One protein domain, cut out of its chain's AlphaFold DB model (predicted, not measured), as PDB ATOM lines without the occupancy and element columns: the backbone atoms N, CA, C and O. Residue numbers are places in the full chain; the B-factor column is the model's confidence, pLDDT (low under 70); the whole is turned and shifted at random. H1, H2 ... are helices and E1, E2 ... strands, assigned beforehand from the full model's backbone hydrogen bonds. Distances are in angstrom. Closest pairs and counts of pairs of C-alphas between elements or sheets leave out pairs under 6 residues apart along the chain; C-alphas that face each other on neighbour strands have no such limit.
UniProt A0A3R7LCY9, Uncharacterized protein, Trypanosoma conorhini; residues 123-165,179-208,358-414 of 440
ATOM      1  N   MET A 123     121.868 122.063  98.701       94.00
ATOM      2  CA  MET A 123     121.491 122.711  97.449       94.00
ATOM      3  C   MET A 123     120.881 121.668  96.515       94.00
ATOM      4  O   MET A 123     121.482 120.624  96.271       94.00
ATOM      5  N   GLN A 124     119.680 121.942  96.014       95.06
ATOM      6  CA  GLN A 124     119.065 121.156  94.953       95.06
ATOM      7  C   GLN A 124     119.518 121.723  93.611       95.06
ATOM      8  O   GLN A 124     119.313 122.910  93.343       95.06
ATOM      9  N   THR A 125     120.112 120.865  92.785       94.12
ATOM     10  CA  THR A 125     120.551 121.197  91.432       94.12
ATOM     11  C   THR A 125     119.886 120.277  90.417       94.12
ATOM     12  O   THR A 125     119.826 119.063  90.612       94.12
ATOM     13  N   ASP A 126     119.379 120.862  89.335       94.12
ATOM     14  CA  ASP A 126     118.851 120.126  88.188       94.12
ATOM     15  C   ASP A 126     119.282 120.817  86.893       94.12
ATOM     16  O   ASP A 126     119.176 122.041  86.776       94.12
ATOM     17  N   VAL A 127     119.815 120.037  85.953       94.44
ATOM     18  CA  VAL A 127     120.402 120.527  84.700       94.44
ATOM     19  C   VAL A 127     119.874 119.685  83.555       94.44
ATOM     20  O   VAL A 127     120.097 118.469  83.523       94.44
ATOM     21  N   ASP A 128     119.230 120.347  82.602       93.88
ATOM     22  CA  ASP A 128     118.689 119.709  81.410       93.88
ATOM     23  C   ASP A 128     119.830 119.081  80.576       93.88
ATOM     24  O   ASP A 128     120.806 119.768  80.244       93.88
ATOM     25  N   PRO A 129     119.768 117.775  80.247       91.56
ATOM     26  CA  PRO A 129     120.797 117.114  79.446       91.56
ATOM     27  C   PRO A 129     120.937 117.673  78.023       91.56
ATOM     28  O   PRO A 129     122.046 117.628  77.479       91.56
ATOM     29  N   ASP A 130     119.860 118.197  77.436       90.62
ATOM     30  CA  ASP A 130     119.834 118.602  76.030       90.62
ATOM     31  C   ASP A 130     120.232 120.073  75.877       90.62
ATOM     32  O   ASP A 130     121.188 120.404  75.164       90.62
ATOM     33  N   THR A 131     119.547 120.966  76.595       92.69
ATOM     34  CA  THR A 131     119.793 122.416  76.516       92.69
ATOM     35  C   THR A 131     120.995 122.873  77.342       92.69
ATOM     36  O   THR A 131     121.547 123.937  77.060       92.69
ATOM     37  N   ARG A 132     121.430 122.067  78.326       90.81
ATOM     38  CA  ARG A 132     122.404 122.434  79.375       90.81
ATOM     39  C   ARG A 132     121.935 123.581  80.277       90.81
ATOM     40  O   ARG A 132     122.738 124.155  81.010       90.81
ATOM     41  N   GLU A 133     120.647 123.907  80.255       93.69
ATOM     42  CA  GLU A 133     120.083 124.935  81.120       93.69
ATOM     43  C   GLU A 133     119.943 124.426  82.562       93.69
ATOM     44  O   GLU A 133     119.543 123.285  82.815       93.69
ATOM     45  N   VAL A 134     120.292 125.279  83.525       92.88
ATOM     46  CA  VAL A 134     120.117 124.995  84.952       92.88
ATOM     47  C   VAL A 134     118.672 125.318  85.328       92.88
ATOM     48  O   VAL A 134     118.306 126.483  85.452       92.88
ATOM     49  N   LEU A 135     117.857 124.283  85.528       91.19
ATOM     50  CA  LEU A 135     116.427 124.417  85.821       91.19
ATOM     51  C   LEU A 135     116.177 124.812  87.277       91.19
ATOM     52  O   LEU A 135     115.282 125.600  87.580       91.19
ATOM     53  N   THR A 136     116.968 124.258  88.200       89.75
ATOM     54  CA  THR A 136     116.916 124.625  89.617       89.75
ATOM     55  C   THR A 136     118.320 124.674  90.205       89.75
ATOM     56  O   THR A 136     119.137 123.790  89.961       89.75
ATOM     57  N   ALA A 137     118.596 125.720  90.982       91.19
ATOM     58  CA  ALA A 137     119.813 125.883  91.775       91.19
ATOM     59  C   ALA A 137     119.447 126.643  93.053       91.19
ATOM     60  O   ALA A 137     119.695 127.842  93.177       91.19
ATOM     61  N   ARG A 138     118.747 125.956  93.960       91.69
ATOM     62  CA  ARG A 138     118.180 126.560  95.176       91.69
ATOM     63  C   ARG A 138     118.660 125.847  96.426       91.69
ATOM     64  O   ARG A 138     118.772 124.619  96.436       91.69
ATOM     65  N   TYR A 139     118.869 126.600  97.498       94.62
ATOM     66  CA  TYR A 139     119.050 126.000  98.813       94.62
ATOM     67  C   TYR A 139     117.731 125.455  99.363       94.62
ATOM     68  O   TYR A 139     116.652 126.015  99.164       94.62
ATOM     69  N   LEU A 140     117.831 124.344 100.084       94.69
ATOM     70  CA  LEU A 140     116.738 123.716 100.809       94.69
ATOM     71  C   LEU A 140     116.701 124.299 102.222       94.69
ATOM     72  O   LEU A 140     117.353 123.807 103.142       94.69
ATOM     73  N   PHE A 141     115.969 125.398 102.366       96.44
ATOM     74  CA  PHE A 141     115.803 126.091 103.636       96.44
ATOM     75  C   PHE A 141     114.675 125.507 104.484       96.44
ATOM     76  O   PHE A 141     113.665 125.021 103.983       96.44
ATOM     77  N   ASN A 142     114.855 125.602 105.802       94.81
ATOM     78  CA  ASN A 142     113.782 125.390 106.762       94.81
ATOM     79  C   ASN A 142     112.881 126.635 106.845       94.81
ATOM     80  O   ASN A 142     113.239 127.721 106.383       94.81
ATOM     81  N   GLU A 143     111.724 126.496 107.491       95.19
ATOM     82  CA  GLU A 143     110.741 127.581 107.615       95.19
ATOM     83  C   GLU A 143     111.329 128.845 108.256       95.19
ATOM     84  O   GLU A 143     111.047 129.954 107.812       95.19
ATOM     85  N   ARG A 144     112.212 128.692 109.251       95.56
ATOM     86  CA  ARG A 144     112.864 129.822 109.932       95.56
ATOM     87  C   ARG A 144     113.685 130.687 108.968       95.56
ATOM     88  O   ARG A 144     113.620 131.911 109.051       95.56
ATOM     89  N   ARG A 145     114.454 130.066 108.069       97.44
ATOM     90  CA  ARG A 145     115.242 130.777 107.050       97.44
ATOM     91  C   ARG A 145     114.349 131.388 105.972       97.44
ATOM     92  O   ARG A 145     114.595 132.518 105.572       97.44
ATOM     93  N   MET A 146     113.284 130.695 105.568       96.69
ATOM     94  CA  MET A 146     112.311 131.240 104.612       96.69
ATOM     95  C   MET A 146     111.627 132.503 105.146       96.69
ATOM     96  O   MET A 146     111.587 133.510 104.451       96.69
ATOM     97  N   GLN A 147     111.207 132.507 106.416       96.69
ATOM     98  CA  GLN A 147     110.633 133.696 107.052       96.69
ATOM     99  C   GLN A 147     111.609 134.881 107.085       96.69
ATOM    100  O   GLN A 147     111.181 136.027 106.974       96.69
ATOM    101  N   PHE A 148     112.910 134.626 107.264       97.12
ATOM    102  CA  PHE A 148     113.938 135.666 107.172       97.12
ATOM    103  C   PHE A 148     114.024 136.236 105.747       97.12
ATOM    104  O   PHE A 148     113.999 137.455 105.580       97.12
ATOM    105  N   CYS A 149     114.050 135.374 104.725       96.44
ATOM    106  CA  CYS A 149     114.050 135.801 103.324       96.44
ATOM    107  C   CYS A 149     112.813 136.648 102.980       96.44
ATOM    108  O   CYS A 149     112.946 137.712 102.378       96.44
ATOM    109  N   ASP A 150     111.624 136.226 103.420       95.50
ATOM    110  CA  ASP A 150     110.371 136.946 103.166       95.50
ATOM    111  C   ASP A 150     110.377 138.341 103.812       95.50
ATOM    112  O   ASP A 150     109.974 139.323 103.180       95.50
ATOM    113  N   ARG A 151     110.884 138.461 105.051       95.81
ATOM    114  CA  ARG A 151     111.052 139.760 105.732       95.81
ATOM    115  C   ARG A 151     112.024 140.671 104.987       95.81
ATOM    116  O   ARG A 151     111.747 141.863 104.841       95.81
ATOM    117  N   PHE A 152     113.140 140.122 104.509       95.56
ATOM    118  CA  PHE A 152     114.137 140.879 103.757       95.56
ATOM    119  C   PHE A 152     113.565 141.396 102.428       95.56
ATOM    120  O   PHE A 152     113.642 142.592 102.147       95.56
ATOM    121  N   GLN A 153     112.925 140.528 101.637       93.62
ATOM    122  CA  GLN A 153     112.359 140.910 100.339       93.62
ATOM    123  C   GLN A 153     111.201 141.895 100.480       93.62
ATOM    124  O   GLN A 153     111.175 142.893  99.765       93.62
ATOM    125  N   SER A 154     110.311 141.693 101.458       92.19
ATOM    126  CA  SER A 154     109.210 142.627 101.732       92.19
ATOM    127  C   SER A 154     109.729 144.037 102.033       92.19
ATOM    128  O   SER A 154     109.199 145.029 101.527       92.19
ATOM    129  N   PHE A 155     110.801 144.142 102.826       91.88
ATOM    130  CA  PHE A 155     111.437 145.425 103.112       91.88
ATOM    131  C   PHE A 155     112.049 146.050 101.852       91.88
ATOM    132  O   PHE A 155     111.766 147.214 101.551       91.88
ATOM    133  N   MET A 156     112.841 145.290 101.091       89.75
ATOM    134  CA  MET A 156     113.522 145.800  99.895       89.75
ATOM    135  C   MET A 156     112.535 146.230  98.804       89.75
ATOM    136  O   MET A 156     112.684 147.319  98.251       89.75
ATOM    137  N   GLN A 157     111.485 145.441  98.557       88.19
ATOM    138  CA  GLN A 157     110.396 145.789  97.638       88.19
ATOM    139  C   GLN A 157     109.707 147.085  98.076       88.19
ATOM    140  O   GLN A 157     109.618 148.025  97.289       88.19
ATOM    141  N   SER A 158     109.335 147.212  99.357       86.25
ATOM    142  CA  SER A 158     108.673 148.426  99.863       86.25
ATOM    143  C   SER A 158     109.509 149.704  99.671       86.25
ATOM    144  O   SER A 158     108.970 150.771  99.365       86.25
ATOM    145  N   ARG A 159     110.838 149.607  99.814       83.44
ATOM    146  CA  ARG A 159     111.776 150.731  99.670       83.44
ATOM    147  C   ARG A 159     112.074 151.070  98.210       83.44
ATOM    148  O   ARG A 159     112.153 152.254  97.870       83.44
ATOM    149  N   LEU A 160     112.243 150.061  97.359       75.94
ATOM    150  CA  LEU A 160     112.667 150.236  95.968       75.94
ATOM    151  C   LEU A 160     111.493 150.510  95.029       75.94
ATOM    152  O   LEU A 160     111.603 151.357  94.151       75.94
ATOM    153  N   GLU A 161     110.332 149.898  95.249       72.75
ATOM    154  CA  GLU A 161     109.133 150.193  94.458       72.75
ATOM    155  C   GLU A 161     108.543 151.556  94.833       72.75
ATOM    156  O   GLU A 161     108.125 152.312  93.956       72.75
ATOM    157  N   GLY A 162     108.606 151.940  96.114       61.50
ATOM    158  CA  GLY A 162     108.198 153.272  96.575       61.50
ATOM    159  C   GLY A 162     109.061 154.416  96.022       61.50
ATOM    160  O   GLY A 162     108.577 155.541  95.878       61.50
ATOM    161  N   THR A 163     110.325 154.144  95.680       58.50
ATOM    162  CA  THR A 163     111.238 155.113  95.047       58.50
ATOM    163  C   THR A 163     111.180 155.049  93.517       58.50
ATOM    164  O   THR A 163     111.119 156.100  92.880       58.50
ATOM    165  N   ALA A 164     111.072 153.862  92.910       55.25
ATOM    166  CA  ALA A 164     110.907 153.689  91.463       55.25
ATOM    167  C   ALA A 164     109.564 154.235  90.939       55.25
ATOM    168  O   ALA A 164     109.529 154.853  89.873       55.25
ATOM    169  N   ALA A 165     108.475 154.102  91.707       53.38
ATOM    170  CA  ALA A 165     107.178 154.704  91.384       53.38
ATOM    171  C   ALA A 165     107.196 156.244  91.457       53.38
ATOM    172  O   ALA A 165     106.399 156.900  90.795       53.38
ATOM    173  N   GLN A 179     113.701 139.627  92.615       87.00
ATOM    174  CA  GLN A 179     114.287 139.493  93.948       87.00
ATOM    175  C   GLN A 179     115.479 140.448  94.081       87.00
ATOM    176  O   GLN A 179     116.425 140.378  93.292       87.00
ATOM    177  N   TYR A 180     115.456 141.335  95.074       90.12
ATOM    178  CA  TYR A 180     116.525 142.315  95.284       90.12
ATOM    179  C   TYR A 180     117.624 141.730  96.172       90.12
ATOM    180  O   TYR A 180     117.324 141.103  97.187       90.12
ATOM    181  N   LEU A 181     118.894 141.935  95.794       93.31
ATOM    182  CA  LEU A 181     120.075 141.434  96.520       93.31
ATOM    183  C   LEU A 181     119.959 139.943  96.904       93.31
ATOM    184  O   LEU A 181     120.298 139.537  98.017       93.31
ATOM    185  N   PHE A 182     119.425 139.131  95.985       94.56
ATOM    186  CA  PHE A 182     119.015 137.755  96.261       94.56
ATOM    187  C   PHE A 182     120.153 136.885  96.800       94.56
ATOM    188  O   PHE A 182     119.975 136.214  97.811       94.56
ATOM    189  N   SER A 183     121.327 136.907  96.162       96.19
ATOM    190  CA  SER A 183     122.457 136.058  96.563       96.19
ATOM    191  C   SER A 183     123.043 136.486  97.909       96.19
ATOM    192  O   SER A 183     123.458 135.636  98.695       96.19
ATOM    193  N   LEU A 184     123.043 137.792  98.198       97.31
ATOM    194  CA  LEU A 184     123.461 138.317  99.498       97.31
ATOM    195  C   LEU A 184     122.501 137.880 100.611       97.31
ATOM    196  O   LEU A 184     122.941 137.368 101.642       97.31
ATOM    197  N   MET A 185     121.195 138.036 100.387       96.50
ATOM    198  CA  MET A 185     120.163 137.583 101.319       96.50
ATOM    199  C   MET A 185     120.229 136.070 101.537       96.50
ATOM    200  O   MET A 185     120.181 135.619 102.675       96.50
ATOM    201  N   GLU A 186     120.355 135.288 100.465       96.44
ATOM    202  CA  GLU A 186     120.436 133.827 100.500       96.44
ATOM    203  C   GLU A 186     121.629 133.355 101.346       96.44
ATOM    204  O   GLU A 186     121.462 132.521 102.239       96.44
ATOM    205  N   ALA A 187     122.812 133.948 101.145       97.44
ATOM    206  CA  ALA A 187     123.986 133.671 101.969       97.44
ATOM    207  C   ALA A 187     123.758 134.064 103.441       97.44
ATOM    208  O   ALA A 187     124.058 133.282 104.345       97.44
ATOM    209  N   CYS A 188     123.165 135.233 103.707       97.81
ATOM    210  CA  CYS A 188     122.854 135.661 105.074       97.81
ATOM    211  C   CYS A 188     121.805 134.761 105.748       97.81
ATOM    212  O   CYS A 188     121.910 134.495 106.943       97.81
ATOM    213  N   ALA A 189     120.835 134.228 105.002       97.62
ATOM    214  CA  ALA A 189     119.823 133.311 105.517       97.62
ATOM    215  C   ALA A 189     120.441 131.983 105.985       97.62
ATOM    216  O   ALA A 189     120.067 131.458 107.039       97.62
ATOM    217  N   VAL A 190     121.429 131.452 105.250       97.38
ATOM    218  CA  VAL A 190     122.201 130.268 105.675       97.38
ATOM    219  C   VAL A 190     122.800 130.504 107.062       97.38
ATOM    220  O   VAL A 190     122.560 129.704 107.973       97.38
ATOM    221  N   ILE A 191     123.490 131.635 107.232       97.69
ATOM    222  CA  ILE A 191     124.194 132.017 108.464       97.69
ATOM    223  C   ILE A 191     123.215 132.292 109.609       97.69
ATOM    224  O   ILE A 191     123.426 131.807 110.719       97.69
ATOM    225  N   TYR A 192     122.124 133.011 109.340       97.69
ATOM    226  CA  TYR A 192     121.079 133.332 110.315       97.69
ATOM    227  C   TYR A 192     120.467 132.089 110.962       97.69
ATOM    228  O   TYR A 192     120.211 132.059 112.165       97.69
ATOM    229  N   GLY A 193     120.214 131.051 110.162       95.56
ATOM    230  CA  GLY A 193     119.593 129.828 110.657       95.56
ATOM    231  C   GLY A 193     120.541 128.877 111.392       95.56
ATOM    232  O   GLY A 193     120.064 127.844 111.857       95.56
ATOM    233  N   CYS A 194     121.840 129.187 111.473       96.56
ATOM    234  CA  CYS A 194     122.804 128.355 112.187       96.56
ATOM    235  C   CYS A 194     122.713 128.563 113.708       96.56
ATOM    236  O   CYS A 194     122.582 129.688 114.195       96.56
ATOM    237  N   GLU A 195     122.853 127.486 114.474       93.31
ATOM    238  CA  GLU A 195     122.901 127.510 115.938       93.31
ATOM    239  C   GLU A 195     124.336 127.683 116.441       93.31
ATOM    240  O   GLU A 195     124.614 128.543 117.288       93.31
ATOM    241  N   THR A 196     125.280 126.917 115.889       95.06
ATOM    242  CA  THR A 196     126.663 126.924 116.371       95.06
ATOM    243  C   THR A 196     127.494 128.039 115.732       95.06
ATOM    244  O   THR A 196     127.287 128.445 114.588       95.06
ATOM    245  N   THR A 197     128.459 128.579 116.480       95.06
ATOM    246  CA  THR A 197     129.427 129.551 115.941       95.06
ATOM    247  C   THR A 197     130.400 128.886 114.968       95.06
ATOM    248  O   THR A 197     130.743 129.477 113.951       95.06
ATOM    249  N   ALA A 198     130.780 127.632 115.226       95.12
ATOM    250  CA  ALA A 198     131.665 126.865 114.354       95.12
ATOM    251  C   ALA A 198     131.069 126.647 112.952       95.12
ATOM    252  O   ALA A 198     131.781 126.816 111.961       95.12
ATOM    253  N   ALA A 199     129.774 126.322 112.852       96.06
ATOM    254  CA  ALA A 199     129.093 126.204 111.563       96.06
ATOM    255  C   ALA A 199     128.967 127.557 110.851       96.06
ATOM    256  O   ALA A 199     129.204 127.636 109.647       96.06
ATOM    257  N   ARG A 200     128.665 128.636 111.590       96.75
ATOM    258  CA  ARG A 200     128.624 129.998 111.028       96.75
ATOM    259  C   ARG A 200     129.945 130.375 110.371       96.75
ATOM    260  O   ARG A 200     129.944 130.763 109.209       96.75
ATOM    261  N   GLU A 201     131.061 130.199 111.075       97.31
ATOM    262  CA  GLU A 201     132.390 130.491 110.524       97.31
ATOM    263  C   GLU A 201     132.746 129.567 109.346       97.31
ATOM    264  O   GLU A 201     133.356 130.009 108.376       97.31
ATOM    265  N   ALA A 202     132.295 128.307 109.344       96.88
ATOM    266  CA  ALA A 202     132.459 127.433 108.182       96.88
ATOM    267  C   ALA A 202     131.713 127.961 106.937       96.88
ATOM    268  O   ALA A 202     132.275 127.937 105.841       96.88
ATOM    269  N   TYR A 203     130.495 128.493 107.091       97.50
ATOM    270  CA  TYR A 203     129.761 129.121 105.987       97.50
ATOM    271  C   TYR A 203     130.351 130.469 105.568       97.50
ATOM    272  O   TYR A 203     130.493 130.703 104.370       97.50
ATOM    273  N   PHE A 204     130.783 131.320 106.506       97.81
ATOM    274  CA  PHE A 204     131.538 132.537 106.170       97.81
ATOM    275  C   PHE A 204     132.790 132.211 105.352       97.81
ATOM    276  O   PHE A 204     133.110 132.916 104.398       97.81
ATOM    277  N   ARG A 205     133.456 131.087 105.648       96.81
ATOM    278  CA  ARG A 205     134.587 130.617 104.848       96.81
ATOM    279  C   ARG A 205     134.191 130.247 103.415       96.81
ATOM    280  O   ARG A 205     134.934 130.539 102.481       96.81
ATOM    281  N   MET A 206     133.048 129.587 103.230       95.81
ATOM    282  CA  MET A 206     132.528 129.238 101.899       95.81
ATOM    283  C   MET A 206     132.109 130.481 101.106       95.81
ATOM    284  O   MET A 206     132.329 130.551  99.898       95.81
ATOM    285  N   PHE A 207     131.550 131.480 101.785       97.00
ATOM    286  CA  PHE A 207     131.146 132.753 101.202       97.00
ATOM    287  C   PHE A 207     132.324 133.728 101.152       97.00
ATOM    288  O   PHE A 207     132.429 134.638 101.968       97.00
ATOM    289  N   LEU A 208     133.206 133.532 100.164       96.69
ATOM    290  CA  LEU A 208     134.356 134.407  99.875       96.69
ATOM    291  C   LEU A 208     135.418 134.466 100.992       96.69
ATOM    292  O   LEU A 208     136.124 135.464 101.116       96.69
ATOM    293  N   GLU A 358     137.892 146.424 102.433       96.00
ATOM    294  CA  GLU A 358     136.639 146.050 101.774       96.00
ATOM    295  C   GLU A 358     136.084 144.732 102.314       96.00
ATOM    296  O   GLU A 358     134.935 144.682 102.746       96.00
ATOM    297  N   ARG A 359     136.911 143.690 102.426       97.12
ATOM    298  CA  ARG A 359     136.477 142.391 102.963       97.12
ATOM    299  C   ARG A 359     135.976 142.472 104.401       97.12
ATOM    300  O   ARG A 359     135.007 141.803 104.757       97.12
ATOM    301  N   ARG A 360     136.573 143.332 105.232       96.12
ATOM    302  CA  ARG A 360     136.060 143.610 106.585       96.12
ATOM    303  C   ARG A 360     134.717 144.332 106.560       96.12
ATOM    304  O   ARG A 360     133.847 143.993 107.363       96.12
ATOM    305  N   ARG A 361     134.527 145.292 105.648       97.25
ATOM    306  CA  ARG A 361     133.222 145.943 105.459       97.25
ATOM    307  C   ARG A 361     132.168 144.942 104.994       97.25
ATOM    308  O   ARG A 361     131.085 144.920 105.567       97.25
ATOM    309  N   TRP A 362     132.503 144.044 104.068       98.12
ATOM    310  CA  TRP A 362     131.617 142.957 103.639       98.12
ATOM    311  C   TRP A 362     131.236 142.031 104.795       98.12
ATOM    312  O   TRP A 362     130.057 141.720 104.969       98.12
ATOM    313  N   ARG A 363     132.202 141.642 105.640       97.94
ATOM    314  CA  ARG A 363     131.932 140.837 106.840       97.94
ATOM    315  C   ARG A 363     130.960 141.530 107.795       97.94
ATOM    316  O   ARG A 363     130.013 140.895 108.260       97.94
ATOM    317  N   ALA A 364     131.193 142.813 108.073       97.69
ATOM    318  CA  ALA A 364     130.350 143.616 108.954       97.69
ATOM    319  C   ALA A 364     128.939 143.815 108.376       97.69
ATOM    320  O   ALA A 364     127.955 143.705 109.105       97.69
ATOM    321  N   LEU A 365     128.834 144.038 107.063       98.00
ATOM    322  CA  LEU A 365     127.566 144.147 106.350       98.00
ATOM    323  C   LEU A 365     126.752 142.850 106.449       98.00
ATOM    324  O   LEU A 365     125.568 142.897 106.779       98.00
ATOM    325  N   MET A 366     127.376 141.688 106.219       98.12
ATOM    326  CA  MET A 366     126.696 140.398 106.368       98.12
ATOM    327  C   MET A 366     126.213 140.171 107.805       98.12
ATOM    328  O   MET A 366     125.069 139.771 107.999       98.12
ATOM    329  N   ASP A 367     127.028 140.485 108.818       97.81
ATOM    330  CA  ASP A 367     126.595 140.411 110.223       97.81
ATOM    331  C   ASP A 367     125.407 141.327 110.519       97.81
ATOM    332  O   ASP A 367     124.467 140.921 111.205       97.81
ATOM    333  N   LYS A 368     125.430 142.556 109.996       97.75
ATOM    334  CA  LYS A 368     124.347 143.531 110.153       97.75
ATOM    335  C   LYS A 368     123.041 143.013 109.545       97.75
ATOM    336  O   LYS A 368     121.985 143.114 110.167       97.75
ATOM    337  N   ILE A 369     123.110 142.391 108.365       97.12
ATOM    338  CA  ILE A 369     121.949 141.771 107.712       97.12
ATOM    339  C   ILE A 369     121.445 140.568 108.520       97.12
ATOM    340  O   ILE A 369     120.242 140.449 108.742       97.12
ATOM    341  N   VAL A 370     122.344 139.713 109.016       97.12
ATOM    342  CA  VAL A 370     122.000 138.562 109.872       97.12
ATOM    343  C   VAL A 370     121.330 139.005 111.180       97.12
ATOM    344  O   VAL A 370     120.456 138.306 111.684       97.12
ATOM    345  N   ARG A 371     121.677 140.178 111.720       96.69
ATOM    346  CA  ARG A 371     121.008 140.781 112.891       96.69
ATOM    347  C   ARG A 371     119.685 141.482 112.564       96.69
ATOM    348  O   ARG A 371     119.059 142.026 113.464       96.69
ATOM    349  N   GLU A 372     119.252 141.462 111.303       95.25
ATOM    350  CA  GLU A 372     118.057 142.156 110.804       95.25
ATOM    351  C   GLU A 372     118.143 143.699 110.928       95.25
ATOM    352  O   GLU A 372     117.140 144.414 110.929       95.25
ATOM    353  N   GLU A 373     119.363 144.252 110.958       95.00
ATOM    354  CA  GLU A 373     119.652 145.694 111.067       95.00
ATOM    355  C   GLU A 373     119.797 146.388 109.693       95.00
ATOM    356  O   GLU A 373     120.293 147.510 109.582       95.00
ATOM    357  N   TYR A 374     119.318 145.758 108.616       93.31
ATOM    358  CA  TYR A 374     119.373 146.279 107.237       93.31
ATOM    359  C   TYR A 374     118.402 147.447 106.958       93.31
ATOM    360  O   TYR A 374     118.351 147.981 105.851       93.31
ATOM    361  N   HIS A 375     117.637 147.879 107.963       91.75
ATOM    362  CA  HIS A 375     116.660 148.965 107.853       91.75
ATOM    363  C   HIS A 375     117.300 150.351 107.659       91.75
ATOM    364  O   HIS A 375     116.658 151.255 107.113       91.75
ATOM    365  N   ALA A 376     118.549 150.509 108.108       89.50
ATOM    366  CA  ALA A 376     119.348 151.725 108.005       89.50
ATOM    367  C   ALA A 376     120.753 151.376 107.486       89.50
ATOM    368  O   ALA A 376     121.672 151.124 108.269       89.50
ATOM    369  N   MET A 377     120.899 151.337 106.159       91.94
ATOM    370  CA  MET A 377     122.187 151.145 105.487       91.94
ATOM    371  C   MET A 377     122.755 152.480 105.012       91.94
ATOM    372  O   MET A 377     122.027 153.267 104.402       91.94
ATOM    373  N   THR A 378     124.039 152.724 105.267       94.75
ATOM    374  CA  THR A 378     124.752 153.890 104.724       94.75
ATOM    375  C   THR A 378     124.963 153.742 103.217       94.75
ATOM    376  O   THR A 378     124.911 152.635 102.685       94.75
ATOM    377  N   ASP A 379     125.249 154.838 102.515       94.06
ATOM    378  CA  ASP A 379     125.497 154.797 101.064       94.06
ATOM    379  C   ASP A 379     126.680 153.878 100.712       94.06
ATOM    380  O   ASP A 379     126.628 153.122  99.744       94.06
ATOM    381  N   THR A 380     127.719 153.869 101.553       94.69
ATOM    382  CA  THR A 380     128.868 152.963 101.421       94.69
ATOM    383  C   THR A 380     128.472 151.493 101.576       94.69
ATOM    384  O   THR A 380     128.875 150.665 100.764       94.69
ATOM    385  N   GLU A 381     127.639 151.163 102.566       96.06
ATOM    386  CA  GLU A 381     127.123 149.805 102.770       96.06
ATOM    387  C   GLU A 381     126.212 149.361 101.619       96.06
ATOM    388  O   GLU A 381     126.223 148.192 101.248       96.06
ATOM    389  N   GLN A 382     125.439 150.278 101.026       93.81
ATOM    390  CA  GLN A 382     124.598 149.982  99.863       93.81
ATOM    391  C   GLN A 382     125.441 149.669  98.619       93.81
ATOM    392  O   GLN A 382     125.120 148.732  97.885       93.81
ATOM    393  N   MET A 383     126.532 150.410  98.392       95.25
ATOM    394  CA  MET A 383     127.488 150.105  97.323       95.25
ATOM    395  C   MET A 383     128.161 148.748  97.545       95.25
ATOM    396  O   MET A 383     128.172 147.916  96.637       95.25
ATOM    397  N   ASP A 384     128.645 148.495  98.766       96.56
ATOM    398  CA  ASP A 384     129.250 147.216  99.144       96.56
ATOM    399  C   ASP A 384     128.245 146.058  98.970       96.56
ATOM    400  O   ASP A 384     128.608 144.998  98.465       96.56
ATOM    401  N   ALA A 385     126.962 146.260  99.300       96.06
ATOM    402  CA  ALA A 385     125.910 145.254  99.140       96.06
ATOM    403  C   ALA A 385     125.676 144.855  97.676       96.06
ATOM    404  O   ALA A 385     125.463 143.675  97.389       96.06
ATOM    405  N   LEU A 386     125.720 145.819  96.750       95.00
ATOM    406  CA  LEU A 386     125.566 145.557  95.316       95.00
ATOM    407  C   LEU A 386     126.739 144.734  94.776       95.00
ATOM    408  O   LEU A 386     126.518 143.718  94.117       95.00
ATOM    409  N   VAL A 387     127.972 145.137  95.094       96.25
ATOM    410  CA  VAL A 387     129.180 144.417  94.661       96.25
ATOM    411  C   VAL A 387     129.197 143.010  95.256       96.25
ATOM    412  O   VAL A 387     129.355 142.028  94.529       96.25
ATOM    413  N   LEU A 388     128.962 142.893  96.563       97.31
ATOM    414  CA  LEU A 388     128.975 141.617  97.267       97.31
ATOM    415  C   LEU A 388     127.884 140.663  96.764       97.31
ATOM    416  O   LEU A 388     128.130 139.462  96.662       97.31
ATOM    417  N   ASN A 389     126.699 141.168  96.402       96.81
ATOM    418  CA  ASN A 389     125.639 140.342  95.824       96.81
ATOM    419  C   ASN A 389     126.086 139.647  94.531       96.81
ATOM    420  O   ASN A 389     125.857 138.446  94.384       96.81
ATOM    421  N   GLU A 390     126.739 140.370  93.621       95.06
ATOM    422  CA  GLU A 390     127.246 139.796  92.369       95.06
ATOM    423  C   GLU A 390     128.389 138.805  92.626       95.06
ATOM    424  O   GLU A 390     128.400 137.705  92.070       95.06
ATOM    425  N   GLN A 391     129.308 139.130  93.542       96.56
ATOM    426  CA  GLN A 391     130.390 138.215  93.920       96.56
ATOM    427  C   GLN A 391     129.833 136.899  94.488       96.56
ATOM    428  O   GLN A 391     130.176 135.818  94.007       96.56
ATOM    429  N   LEU A 392     128.897 136.968  95.441       96.56
ATOM    430  CA  LEU A 392     128.239 135.786  96.012       96.56
ATOM    431  C   LEU A 392     127.398 135.026  94.982       96.56
ATOM    432  O   LEU A 392     127.315 133.797  95.048       96.56
ATOM    433  N   HIS A 393     126.802 135.733  94.016       94.62
ATOM    434  CA  HIS A 393     126.080 135.100  92.922       94.62
ATOM    435  C   HIS A 393     127.004 134.193  92.114       94.62
ATOM    436  O   HIS A 393     126.638 133.060  91.842       94.62
ATOM    437  N   THR A 394     128.214 134.632  91.776       93.69
ATOM    438  CA  THR A 394     129.128 133.809  90.967       93.69
ATOM    439  C   THR A 394     129.667 132.588  91.715       93.69
ATOM    440  O   THR A 394     129.705 131.493  91.150       93.69
ATOM    441  N   VAL A 395     130.027 132.736  92.995       93.25
ATOM    442  CA  VAL A 395     130.683 131.669  93.775       93.25
ATOM    443  C   VAL A 395     129.801 130.432  93.927       93.25
ATOM    444  O   VAL A 395     130.301 129.311  93.824       93.25
ATOM    445  N   LYS A 396     128.481 130.597  94.104       91.81
ATOM    446  CA  LYS A 396     127.566 129.444  94.210       91.81
ATOM    447  C   LYS A 396     127.443 128.640  92.908       91.81
ATOM    448  O   LYS A 396     127.083 127.468  92.956       91.81
ATOM    449  N   PHE A 397     127.776 129.235  91.758       94.69
ATOM    450  CA  PHE A 397     127.739 128.572  90.451       94.69
ATOM    451  C   PHE A 397     129.085 127.979  90.015       94.69
ATOM    452  O   PHE A 397     129.151 127.417  88.925       94.69
ATOM    453  N   PHE A 398     130.148 128.043  90.825       95.06
ATOM    454  CA  PHE A 398     131.449 127.478  90.439       95.06
ATOM    455  C   PHE A 398     131.368 125.983  90.102       95.06
ATOM    456  O   PHE A 398     131.808 125.579  89.027       95.06
ATOM    457  N   ASP A 399     130.744 125.176  90.963       95.06
ATOM    458  CA  ASP A 399     130.573 123.737  90.716       95.06
ATOM    459  C   ASP A 399     129.666 123.464  89.502       95.06
ATOM    460  O   ASP A 399     129.992 122.663  88.625       95.06
ATOM    461  N   LEU A 400     128.573 124.224  89.377       94.75
ATOM    462  CA  LEU A 400     127.653 124.123  88.242       94.75
ATOM    463  C   LEU A 400     128.332 124.467  86.914       94.75
ATOM    464  O   LEU A 400     128.075 123.804  85.910       94.75
ATOM    465  N   LYS A 401     129.240 125.449  86.897       96.44
ATOM    466  CA  LYS A 401     129.970 125.820  85.685       96.44
ATOM    467  C   LYS A 401     131.024 124.782  85.298       96.44
ATOM    468  O   LYS A 401     131.218 124.527  84.106       96.44
ATOM    469  N   VAL A 402     131.669 124.142  86.276       96.31
ATOM    470  CA  VAL A 402     132.530 122.976  86.018       96.31
ATOM    471  C   VAL A 402     131.701 121.847  85.397       96.31
ATOM    472  O   VAL A 402     132.094 121.298  84.366       96.31
ATOM    473  N   GLY A 403     130.523 121.556  85.955       94.56
ATOM    474  CA  GLY A 403     129.590 120.567  85.408       94.56
ATOM    475  C   GLY A 403     129.121 120.884  83.982       94.56
ATOM    476  O   GLY A 403     129.134 120.002  83.123       94.56
ATOM    477  N   ASP A 404     128.766 122.139  83.705       95.06
ATOM    478  CA  ASP A 404     128.403 122.626  82.365       95.06
ATOM    479  C   ASP A 404     129.541 122.415  81.352       95.06
ATOM    480  O   ASP A 404     129.326 121.884  80.261       95.06
ATOM    481  N   THR A 405     130.781 122.708  81.753       96.12
ATOM    482  CA  THR A 405     131.968 122.500  80.906       96.12
ATOM    483  C   THR A 405     132.164 121.019  80.560       96.12
ATOM    484  O   THR A 405     132.457 120.670  79.418       96.12
ATOM    485  N   VAL A 406     131.951 120.111  81.520       96.25
ATOM    486  CA  VAL A 406     132.006 118.663  81.253       96.25
ATOM    487  C   VAL A 406     130.897 118.235  80.285       96.25
ATOM    488  O   VAL A 406     131.149 117.441  79.378       96.25
ATOM    489  N   ARG A 407     129.680 118.775  80.422       94.38
ATOM    490  CA  ARG A 407     128.566 118.491  79.497       94.38
ATOM    491  C   ARG A 407     128.837 119.005  78.087       94.38
ATOM    492  O   ARG A 407     128.507 118.313  77.127       94.38
ATOM    493  N   GLU A 408     129.479 120.161  77.950       95.62
ATOM    494  CA  GLU A 408     129.939 120.667  76.655       95.62
ATOM    495  C   GLU A 408     130.913 119.692  75.984       95.62
ATOM    496  O   GLU A 408     130.745 119.371  74.808       95.62
ATOM    497  N   ILE A 409     131.883 119.162  76.738       96.31
ATOM    498  CA  ILE A 409     132.822 118.152  76.229       96.31
ATOM    499  C   ILE A 409     132.064 116.903  75.757       96.31
ATOM    500  O   ILE A 409     132.352 116.387  74.679       96.31
ATOM    501  N   LEU A 410     131.065 116.436  76.512       95.56
ATOM    502  CA  LEU A 410     130.253 115.278  76.118       95.56
ATOM    503  C   LEU A 410     129.482 115.521  74.813       95.56
ATOM    504  O   LEU A 410     129.527 114.674  73.922       95.56
ATOM    505  N   GLN A 411     128.828 116.677  74.667       94.19
ATOM    506  CA  GLN A 411     128.122 117.036  73.430       94.19
ATOM    507  C   GLN A 411     129.090 117.223  72.252       94.19
ATOM    508  O   GLN A 411     128.764 116.882  71.116       94.19
ATOM    509  N   LEU A 412     130.305 117.723  72.502       95.25
ATOM    510  CA  LEU A 412     131.343 117.864  71.481       95.25
ATOM    511  C   LEU A 412     131.799 116.502  70.951       95.25
ATOM    512  O   LEU A 412     131.937 116.342  69.740       95.25
ATOM    513  N   LEU A 413     131.980 115.514  71.830       95.50
ATOM    514  CA  LEU A 413     132.350 114.147  71.448       95.50
ATOM    515  C   LEU A 413     131.241 113.406  70.681       95.50
ATOM    516  O   LEU A 413     131.525 112.417  70.012       95.50
ATOM    517  N   GLN A 414     129.996 113.882  70.761       93.81
ATOM    518  CA  GLN A 414     128.854 113.355  70.005       93.81
ATOM    519  C   GLN A 414     128.685 114.006  68.624       93.81
ATOM    520  O   GLN A 414     127.816 113.589  67.857       93.81
TER     521      GLN A 414
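AT A GLANCE: This is residues 123 to 165, 179 to 208 and 358 to 414 of the 440 residues of an uncharacterized protein of Trypanosoma conorhini (UniProt A0A3R7LCY9). A cluster of crossing helices, with the short helix H2 at its core and H1, H3, H4 and H5 packed round it, has an arm at one end, where the hairpin of E1 and E2 and the helix H6 reach out near each other. The printed part has 130 residues, with two named strands, E1 and E2, followed along the chain by six named helices, H1 to H6. The sheet, in the order E1 - E2, is antiparallel, and the class is mostly helix. The whole is only just loose, close to compact, with a radius of gyration of the C-alphas of 16.9 A and spans of 55 by 43 by 32 A.

IN THESE COORDINATES: E1, residues 123 to 127, begins at C-alpha 123 at (121.491, 122.711, 97.449) and is 13.0 A long. E2, residues 134 to 140, measures 16.3 A. H1, residues 143 to 165, is the longest helix and measures 31.8 A, ending at C-alpha 165 at (107.178, 154.704, 91.384). H2 is residues 182 to 192, 14.9 A, and H3 is residues 197 to 206, 14.4 A. H4, residues 358 to 370, measures 18.3 A. H5, residues 379 to 396, measures 26.3 A. H6, residues 398 to 413, measures 23.2 A and ends at C-alpha 413 at (132.350, 114.147, 71.448).

HOW THE PARTS SIT: H2 is the hub, touching four helices. H1 touches it with residues 145 to 152 alone, the closest C-alphas being those of Arg 145 and Ala 189, 5.5 A apart; they run opposite ways at a tilt of 35.2 degrees, only just steep. H3 forms a helical hairpin with H2, at a shallow tilt of 24 degrees; their closest C-alphas, of Ile 191 and Arg 200, are 5.5 A apart. H5 touches H2 with residues 385 to 393 alone, about perpendicular at 87 degrees, the closest C-alphas, of Leu 184 and Asn 389, being 4.7 A apart. H4 touches H2 with residues 366 to 370 alone, closest at the C-alphas of Tyr 192 and Val 370, 5.3 A. H4 and H5 touch about perpendicular at 89 degrees, the closest C-alphas, of Trp 362 and Asp 384, being 6.6 A apart. H6 touches no helix and meets H5 only through their link; H6 and E1 are near each other, with 6 pairs of C-alphas within 10 A. In the hairpin of E1 and E2, N 124 and O 138 are within hydrogen-bond range at 2.9 A, as are N 126 and O 136 at 3.0 A. Every O i to N i+4 pair is within hydrogen-bond range in H1, H2, H3, H4 and H6; in H5 13 of 14 are.

THE WHOLE: The two C-alphas farthest apart, of Ala 376 and Gln 414, are 54.8 A apart. Residues 166 to 178 are not printed, with 17.0 A between C-alphas 165 and 179, nor are residues 209 to 357, with 12.0 A between C-alphas 208 and 358. Of the links that are printed whole, none is long. The mean pLDDT of the printed part is 93.4, and residues 162 to 165 are under 70.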